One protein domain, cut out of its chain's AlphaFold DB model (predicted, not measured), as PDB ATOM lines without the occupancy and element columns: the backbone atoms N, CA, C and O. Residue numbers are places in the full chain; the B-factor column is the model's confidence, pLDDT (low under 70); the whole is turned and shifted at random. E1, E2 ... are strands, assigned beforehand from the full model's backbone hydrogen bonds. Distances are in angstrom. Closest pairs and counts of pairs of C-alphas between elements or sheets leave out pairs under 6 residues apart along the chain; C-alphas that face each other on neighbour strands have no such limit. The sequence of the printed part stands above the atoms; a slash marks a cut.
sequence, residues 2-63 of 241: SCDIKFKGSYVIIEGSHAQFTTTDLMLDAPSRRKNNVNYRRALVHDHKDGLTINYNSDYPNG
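This is residues 2 to 63 of the 241 residues of an uncharacterized protein of uncultured Thiotrichaceae bacterium (UniProt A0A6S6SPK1). With little regular structure, the model is a small three-stranded sheet, E3 - E4 - E5, with loops around it, and a separate hairpin, E1 and E2, joined to it by residues 16 to 24. The 62 printed residues hold five antiparallel strands, E1 to E5 along the chain, and no named helix; the class is all strand, with 21 residues in named elements. The whole is loose, with radius of gyration of the C-alphas 14.5 A, spanning 39 by 32 by 16 A.

E3, residues 25 to 27, E4, 42 to 46, and E5, 52 to 54, form a meander, each strand the antiparallel neighbour of the one before. N 26 and O 44 are 2.9 A apart, N 45 and O 53 2.9 A, within hydrogen-bond range. In the hairpin of E1, 4 to 8, and E2, 11 to 15, N 6 and O 13 are 2.9 A apart. E2 and E3 are apart.

E1 spans 12.7 A from C-alpha 4 (20.562, 9.491, -21.834), E2 12.4 A, E4 10.3 A; E5 ends at C-alpha 54 (45.926, 4.003, -30.549).

The farthest C-alphas, Ser 2 and Asn 36, are 41.5 A apart. The printed part has no cut; E3 to E4 is a long link. No printed residue is under 70 in pLDDT.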
ATOM      1  N   SER A   2      16.760  13.006 -27.649       84.69
ATOM      2  CA  SER A   2      17.161  12.891 -26.242       84.69
ATOM      3  C   SER A   2      18.499  12.162 -26.138       84.69
ATOM      4  O   SER A   2      18.690  11.148 -26.807       84.69
ATOM      5  N   CYS A   3      19.410  12.673 -25.316       94.62
ATOM      6  CA  CYS A   3      20.557  11.925 -24.811       94.62
ATOM      7  C   CYS A   3      20.201  11.310 -23.451       94.62
ATOM      8  O   CYS A   3      19.367  11.863 -22.733       94.62
ATOM      9  N   ASP A   4      20.803  10.171 -23.112       95.75
ATOM     10  CA  ASP A   4      20.562   9.491 -21.834       95.75
ATOM     11  C   ASP A   4      21.784   8.667 -21.393       95.75
ATOM     12  O   ASP A   4      22.598   8.241 -22.219       95.75
ATOM     13  N   ILE A   5      21.902   8.430 -20.085       96.69
ATOM     14  CA  ILE A   5      22.891   7.533 -19.479       96.69
ATOM     15  C   ILE A   5      22.144   6.542 -18.590       96.69
ATOM     16  O   ILE A   5      21.515   6.920 -17.602       96.69
ATOM     17  N   LYS A   6      22.251   5.254 -18.914       96.25
ATOM     18  CA  LYS A   6      21.533   4.174 -18.228       96.25
ATOM     19  C   LYS A   6      22.505   3.180 -17.606       96.25
ATOM     20  O   LYS A   6      23.551   2.871 -18.174       96.25
ATOM     21  N   PHE A   7      22.100   2.603 -16.481       97.12
ATOM     22  CA  PHE A   7      22.797   1.495 -15.833       97.12
ATOM     23  C   PHE A   7      21.947   0.227 -15.971       97.12
ATOM     24  O   PHE A   7      20.799   0.199 -15.528       97.12
ATOM     25  N   LYS A   8      22.485  -0.824 -16.603       97.00
ATOM     26  CA  LYS A   8      21.782  -2.103 -16.810       97.00
ATOM     27  C   LYS A   8      22.699  -3.273 -16.468       97.00
ATOM     28  O   LYS A   8      23.568  -3.634 -17.255       97.00
ATOM     29  N   GLY A   9      22.493  -3.891 -15.304       95.75
ATOM     30  CA  GLY A   9      23.380  -4.951 -14.813       95.75
ATOM     31  C   GLY A   9      24.811  -4.430 -14.652       95.75
ATOM     32  O   GLY A   9      25.032  -3.465 -13.931       95.75
ATOM     33  N   SER A  10      25.766  -5.039 -15.357       95.06
ATOM     34  CA  SER A  10      27.177  -4.625 -15.382       95.06
ATOM     35  C   SER A  10      27.521  -3.614 -16.486       95.06
ATOM     36  O   SER A  10      28.699  -3.376 -16.740       95.06
ATOM     37  N   TYR A  11      26.523  -3.060 -17.181       95.25
ATOM     38  CA  TYR A  11      26.729  -2.149 -18.306       95.25
ATOM     39  C   TYR A  11      26.366  -0.709 -17.940       95.25
ATOM     40  O   TYR A  11      25.306  -0.451 -17.361       95.25
ATOM     41  N   VAL A  12      27.221   0.220 -18.366       96.81
ATOM     42  CA  VAL A  12      26.882   1.636 -18.538       96.81
ATOM     43  C   VAL A  12      26.568   1.844 -20.016       96.81
ATOM     44  O   VAL A  12      27.377   1.489 -20.871       96.81
ATOM     45  N   ILE A  13      25.390   2.383 -20.317       96.00
ATOM     46  CA  ILE A  13      24.929   2.642 -21.682       96.00
ATOM     47  C   ILE A  13      24.806   4.154 -21.850       96.00
ATOM     48  O   ILE A  13      24.055   4.792 -21.116       96.00
ATOM     49  N   ILE A  14      25.542   4.712 -22.811       95.75
ATOM     50  CA  ILE A  14      25.486   6.128 -23.189       95.75
ATOM     51  C   ILE A  14      24.778   6.199 -24.546       95.75
ATOM     52  O   ILE A  14      25.284   5.658 -25.527       95.75
ATOM     53  N   GLU A  15      23.604   6.827 -24.597       95.38
ATOM     54  CA  GLU A  15      22.784   6.939 -25.810       95.38
ATOM     55  C   GLU A  15      22.733   8.387 -26.309       95.38
ATOM     56  O   GLU A  15      22.497   9.329 -25.549       95.38
ATOM     57  N   GLY A  16      22.919   8.569 -27.616       94.31
ATOM     58  CA  GLY A  16      22.851   9.865 -28.284       94.31
ATOM     59  C   GLY A  16      23.478   9.814 -29.675       94.31
ATOM     60  O   GLY A  16      24.031   8.795 -30.079       94.31
ATOM     61  N   SER A  17      23.401  10.919 -30.418       95.50
ATOM     62  CA  SER A  17      24.043  11.028 -31.739       95.50
ATOM     63  C   SER A  17      25.556  11.236 -31.653       95.50
ATOM     64  O   SER A  17      26.275  10.842 -32.563       95.50
ATOM     65  N   HIS A  18      26.035  11.858 -30.571       92.75
ATOM     66  CA  HIS A  18      27.448  12.159 -30.349       92.75
ATOM     67  C   HIS A  18      27.778  12.016 -28.861       92.75
ATOM     68  O   HIS A  18      27.006  12.464 -28.012       92.75
ATOM     69  N   ALA A  19      28.942  11.444 -28.558       93.12
ATOM     70  CA  ALA A  19      29.548  11.484 -27.233       93.12
ATOM     71  C   ALA A  19      30.808  12.351 -27.316       93.12
ATOM     72  O   ALA A  19      31.748  12.011 -28.034       93.12
ATOM     73  N   GLN A  20      30.808  13.490 -26.624       94.25
ATOM     74  CA  GLN A  20      31.940  14.411 -26.609       94.25
ATOM     75  C   GLN A  20      32.767  14.207 -25.342       94.25
ATOM     76  O   GLN A  20      32.244  14.265 -24.231       94.25
ATOM     77  N   PHE A  21      34.072  14.026 -25.524       93.69
ATOM     78  CA  PHE A  21      35.052  13.942 -24.449       93.69
ATOM     79  C   PHE A  21      36.002  15.137 -24.571       93.69
ATOM     80  O   PHE A  21      36.644  15.310 -25.599       93.69
ATOM     81  N   THR A  22      36.085  15.979 -23.539       95.38
ATOM     82  CA  THR A  22      36.998  17.140 -23.486       95.38
ATOM     83  C   THR A  22      38.230  16.816 -22.636       95.38
ATOM     84  O   THR A  22      38.535  17.507 -21.666       95.38
ATOM     85  N   THR A  23      38.888  15.706 -22.962       95.19
ATOM     86  CA  THR A  23      40.108  15.188 -22.321       95.19
ATOM     87  C   THR A  23      41.084  14.746 -23.411       95.19
ATOM     88  O   THR A  23      40.672  14.564 -24.555       95.19
ATOM     89  N   THR A  24      42.358  14.557 -23.073       95.81
ATOM     90  CA  THR A  24      43.367  14.055 -24.020       95.81
ATOM     91  C   THR A  24      43.312  12.536 -24.182       95.81
ATOM     92  O   THR A  24      43.591  12.023 -25.264       95.81
ATOM     93  N   ASP A  25      42.922  11.819 -23.124       96.12
ATOM     94  CA  ASP A  25      43.125  10.373 -23.021       96.12
ATOM     95  C   ASP A  25      41.809   9.645 -22.715       96.12
ATOM     96  O   ASP A  25      41.090   9.996 -21.775       96.12
ATOM     97  N   LEU A  26      41.542   8.559 -23.444       96.25
ATOM     98  CA  LEU A  26      40.560   7.541 -23.070       96.25
ATOM     99  C   LEU A  26      41.294   6.272 -22.625       96.25
ATOM    100  O   LEU A  26      42.046   5.663 -23.391       96.25
ATOM    101  N   MET A  27      41.074   5.854 -21.379       95.12
ATOM    102  CA  MET A  27      41.736   4.691 -20.781       95.12
ATOM    103  C   MET A  27      40.800   3.480 -20.737       95.12
ATOM    104  O   MET A  27      39.671   3.589 -20.265       95.12
ATOM    105  N   LEU A  28      41.288   2.317 -21.176       93.38
ATOM    106  CA  LEU A  28      40.581   1.036 -21.069       93.38
ATOM    107  C   LEU A  28      41.380   0.098 -20.164       93.38
ATOM    108  O   LEU A  28      42.219  -0.680 -20.611       93.38
ATOM    109  N   ASP A  29      41.136   0.194 -18.861       93.12
ATOM    110  CA  ASP A  29      41.908  -0.538 -17.868       93.12
ATOM    111  C   ASP A  29      41.082  -1.568 -17.098       93.12
ATOM    112  O   ASP A  29      40.011  -1.283 -16.570       93.12
ATOM    113  N   ALA A  30      41.642  -2.767 -16.986       91.94
ATOM    114  CA  ALA A  30      41.149  -3.828 -16.126       91.94
ATOM    115  C   ALA A  30      42.362  -4.475 -15.442       91.94
ATOM    116  O   ALA A  30      43.023  -5.313 -16.065       91.94
ATOM    117  N   PRO A  31      42.683  -4.119 -14.180       90.38
ATOM    118  CA  PRO A  31      43.870  -4.614 -13.483       90.38
ATOM    119  C   PRO A  31      44.038  -6.139 -13.521       90.38
ATOM    120  O   PRO A  31      45.145  -6.628 -13.728       90.38
ATOM    121  N   SER A  32      42.937  -6.889 -13.439       92.25
ATOM    122  CA  SER A  32      42.915  -8.358 -13.527       92.25
ATOM    123  C   SER A  32      43.347  -8.932 -14.885       92.25
ATOM    124  O   SER A  32      43.641 -10.119 -14.983       92.25
ATOM    125  N   ARG A  33      43.380  -8.118 -15.947       90.12
ATOM    126  CA  ARG A  33      43.790  -8.503 -17.310       90.12
ATOM    127  C   ARG A  33      45.195  -8.021 -17.665       90.12
ATOM    128  O   ARG A  33      45.694  -8.333 -18.748       90.12
ATOM    129  N   ARG A  34      45.843  -7.263 -16.778       90.69
ATOM    130  CA  ARG A  34      47.210  -6.783 -16.979       90.69
ATOM    131  C   ARG A  34      48.190  -7.953 -16.848       90.69
ATOM    132  O   ARG A  34      48.120  -8.723 -15.899       90.69
ATOM    133  N   LYS A  35      49.151  -8.053 -17.772       85.81
ATOM    134  CA  LYS A  35      50.294  -8.985 -17.649       85.81
ATOM    135  C   LYS A  35      51.499  -8.368 -16.932       85.81
ATOM    136  O   LYS A  35      52.453  -9.066 -16.620       85.81
ATOM    137  N   ASN A  36      51.479  -7.056 -16.709       83.19
ATOM    138  CA  ASN A  36      52.529  -6.317 -16.018       83.19
ATOM    139  C   ASN A  36      51.951  -5.109 -15.269       83.19
ATOM    140  O   ASN A  36      50.823  -4.683 -15.525       83.19
ATOM    141  N   ASN A  37      52.734  -4.545 -14.352       79.12
ATOM    142  CA  ASN A  37      52.284  -3.467 -13.476       79.12
ATOM    143  C   ASN A  37      52.681  -2.072 -13.989       79.12
ATOM    144  O   ASN A  37      53.299  -1.292 -13.273       79.12
ATOM    145  N   VAL A  38      52.374  -1.772 -15.253       78.75
ATOM    146  CA  VAL A  38      52.552  -0.414 -15.797       78.75
ATOM    147  C   VAL A  38      51.370   0.453 -15.357       78.75
ATOM    148  O   VAL A  38      50.230  -0.017 -15.341       78.75
ATOM    149  N   ASN A  39      51.647   1.703 -14.982       79.44
ATOM    150  CA  ASN A  39      50.684   2.578 -14.308       79.44
ATOM    151  C   ASN A  39      49.485   2.968 -15.189       79.44
ATOM    152  O   ASN A  39      48.352   2.928 -14.710       79.44
ATOM    153  N   TYR A  40      49.713   3.294 -16.465       87.19
ATOM    154  CA  TYR A  40      48.689   3.829 -17.370       87.19
ATOM    155  C   TYR A  40      48.348   2.856 -18.510       87.19
ATOM    156  O   TYR A  40      49.207   2.115 -18.983       87.19
ATOM    157  N   ARG A  41      47.073   2.858 -18.931       92.06
ATOM    158  CA  ARG A  41      46.514   2.081 -20.057       92.06
ATOM    159  C   ARG A  41      45.731   2.991 -21.004       92.06
ATOM    160  O   ARG A  41      44.517   2.845 -21.170       92.06
ATOM    161  N   ARG A  42      46.403   3.983 -21.588       94.88
ATOM    162  CA  ARG A  42      45.755   4.939 -22.500       94.88
ATOM    163  C   ARG A  42      45.492   4.272 -23.847       94.88
ATOM    164  O   ARG A  42      46.418   3.950 -24.585       94.88
ATOM    165  N   ALA A  43      44.220   3.980 -24.117       95.62
ATOM    166  CA  ALA A  43      43.791   3.255 -25.310       95.62
ATOM    167  C   ALA A  43      43.776   4.170 -26.531       95.62
ATOM    168  O   ALA A  43      44.361   3.825 -27.554       95.62
ATOM    169  N   LEU A  44      43.136   5.332 -26.386       97.50
ATOM    170  CA  LEU A  44      43.048   6.378 -27.397       97.50
ATOM    171  C   LEU A  44      43.618   7.662 -26.803       97.50
ATOM    172  O   LEU A  44      43.244   8.031 -25.688       97.50
ATOM    173  N   VAL A  45      44.514   8.318 -27.530       97.75
ATOM    174  CA  VAL A  45      45.125   9.587 -27.121       97.75
ATOM    175  C   VAL A  45      45.066  10.566 -28.282       97.75
ATOM    176  O   VAL A  45      45.501  10.231 -29.384       97.75
ATOM    177  N   HIS A  46      44.556  11.769 -28.025       97.50
ATOM    178  CA  HIS A  46      44.792  12.925 -28.887       97.50
ATOM    179  C   HIS A  46      46.203  13.439 -28.602       97.50
ATOM    180  O   HIS A  46      46.468  14.023 -27.551       97.50
ATOM    181  N   ASP A  47      47.140  13.103 -29.483       94.19
ATOM    182  CA  ASP A  47      48.564  13.309 -29.256       94.19
ATOM    183  C   ASP A  47      49.041  14.733 -29.601       94.19
ATOM    184  O   ASP A  47      48.321  15.569 -30.145       94.19
ATOM    185  N   HIS A  48      50.308  15.018 -29.288       94.62
ATOM    186  CA  HIS A  48      50.916  16.338 -29.489       94.62
ATOM    187  C   HIS A  48      51.084  16.760 -30.958       94.62
ATOM    188  O   HIS A  48      51.467  17.901 -31.212       94.62
ATOM    189  N   LYS A  49      50.849  15.860 -31.917       95.69
ATOM    190  CA  LYS A  49      50.893  16.141 -33.357       95.69
ATOM    191  C   LYS A  49      49.496  16.337 -33.943       95.69
ATOM    192  O   LYS A  49      49.353  16.270 -35.160       95.69
ATOM    193  N   ASP A  50      48.497  16.571 -33.089       96.00
ATOM    194  CA  ASP A  50      47.088  16.648 -33.478       96.00
ATOM    195  C   ASP A  50      46.580  15.333 -34.108       96.00
ATOM    196  O   ASP A  50      45.703  15.317 -34.967       96.00
ATOM    197  N   GLY A  51      47.173  14.204 -33.699       95.94
ATOM    198  CA  GLY A  51      46.834  12.868 -34.178       95.94
ATOM    199  C   GLY A  51      46.001  12.074 -33.175       95.94
ATOM    200  O   GLY A  51      46.073  12.286 -31.965       95.94
ATOM    201  N   LEU A  52      45.225  11.109 -33.674       96.94
ATOM    202  CA  LEU A  52      44.669  10.042 -32.844       96.94
ATOM    203  C   LEU A  52      45.674   8.891 -32.787       96.94
ATOM    204  O   LEU A  52      45.849   8.161 -33.764       96.94
ATOM    205  N   THR A  53      46.290   8.689 -31.629       97.06
ATOM    206  CA  THR A  53      47.143   7.529 -31.374       97.06
ATOM    207  C   THR A  53      46.350   6.436 -30.662       97.06
ATOM    208  O   THR A  53      45.754   6.659 -29.606       97.06
ATOM    209  N   ILE A  54      46.402   5.222 -31.210       97.19
ATOM    210  CA  ILE A  54      45.926   4.003 -30.549       97.19
ATOM    211  C   ILE A  54      47.115   3.347 -29.843       97.19
ATOM    212  O   ILE A  54      48.175   3.193 -30.447       97.19
ATOM    213  N   ASN A  55      46.935   2.938 -28.582       95.81
ATOM    214  CA  ASN A  55      47.991   2.347 -27.748       95.81
ATOM    215  C   ASN A  55      49.213   3.277 -27.591       95.81
ATOM    216  O   ASN A  55      50.351   2.943 -27.934       95.81
ATOM    217  N   TYR A  56      48.956   4.479 -27.076       95.31
ATOM    218  CA  TYR A  56      49.985   5.498 -26.901       95.31
ATOM    219  C   TYR A  56      51.122   5.006 -26.001       95.31
ATOM    220  O   TYR A  56      50.883   4.372 -24.976       95.31
ATOM    221  N   ASN A  57      52.368   5.309 -26.386       92.81
ATOM    222  CA  ASN A  57      53.581   4.937 -25.646       92.81
ATOM    223  C   ASN A  57      53.718   3.424 -25.353       92.81
ATOM    224  O   ASN A  57      54.401   3.029 -24.411       92.81
ATOM    225  N   SER A  58      53.079   2.562 -26.153       93.69
ATOM    226  CA  SER A  58      53.019   1.117 -25.884       93.69
ATOM    227  C   SER A  58      52.455   0.789 -24.491       93.69
ATOM    228  O   SER A  58      52.841  -0.205 -23.869       93.69
ATOM    229  N   ASP A  59      51.516   1.610 -24.003       93.75
ATOM    230  CA  ASP A  59      50.802   1.395 -22.743       93.75
ATOM    231  C   ASP A  59      50.077   0.027 -22.717       93.75
ATOM    232  O   ASP A  59      49.765  -0.483 -21.645       93.75
ATOM    233  N   TYR A  60      49.859  -0.617 -23.866       93.62
ATOM    234  CA  TYR A  60      49.506  -2.026 -24.054       93.62
ATOM    235  C   TYR A  60      50.713  -2.758 -24.679       93.62
ATOM    236  O   TYR A  60      50.886  -2.743 -25.899       93.62
ATOM    237  N   PRO A  61      51.550  -3.437 -23.871       90.94
ATOM    238  CA  PRO A  61      52.834  -3.996 -24.316       90.94
ATOM    239  C   PRO A  61      52.740  -5.090 -25.382       90.94
ATOM    240  O   PRO A  61      53.702  -5.334 -26.097       90.94
ATOM    241  N   ASN A  62      51.594  -5.769 -25.477       91.56
ATOM    242  CA  ASN A  62      51.362  -6.780 -26.514       91.56
ATOM    243  C   ASN A  62      50.809  -6.169 -27.813       91.56
ATOM    244  O   ASN A  62      50.446  -6.909 -28.721       91.56
ATOM    245  N   GLY A  63      50.720  -4.841 -27.894       93.06
ATOM    246  CA  GLY A  63      50.230  -4.131 -29.063       93.06
ATOM    247  C   GLY A  63      48.708  -4.020 -29.130       93.06
ATOM    248  O   GLY A  63      47.997  -4.126 -28.128       93.06
TER     249      GLY A  63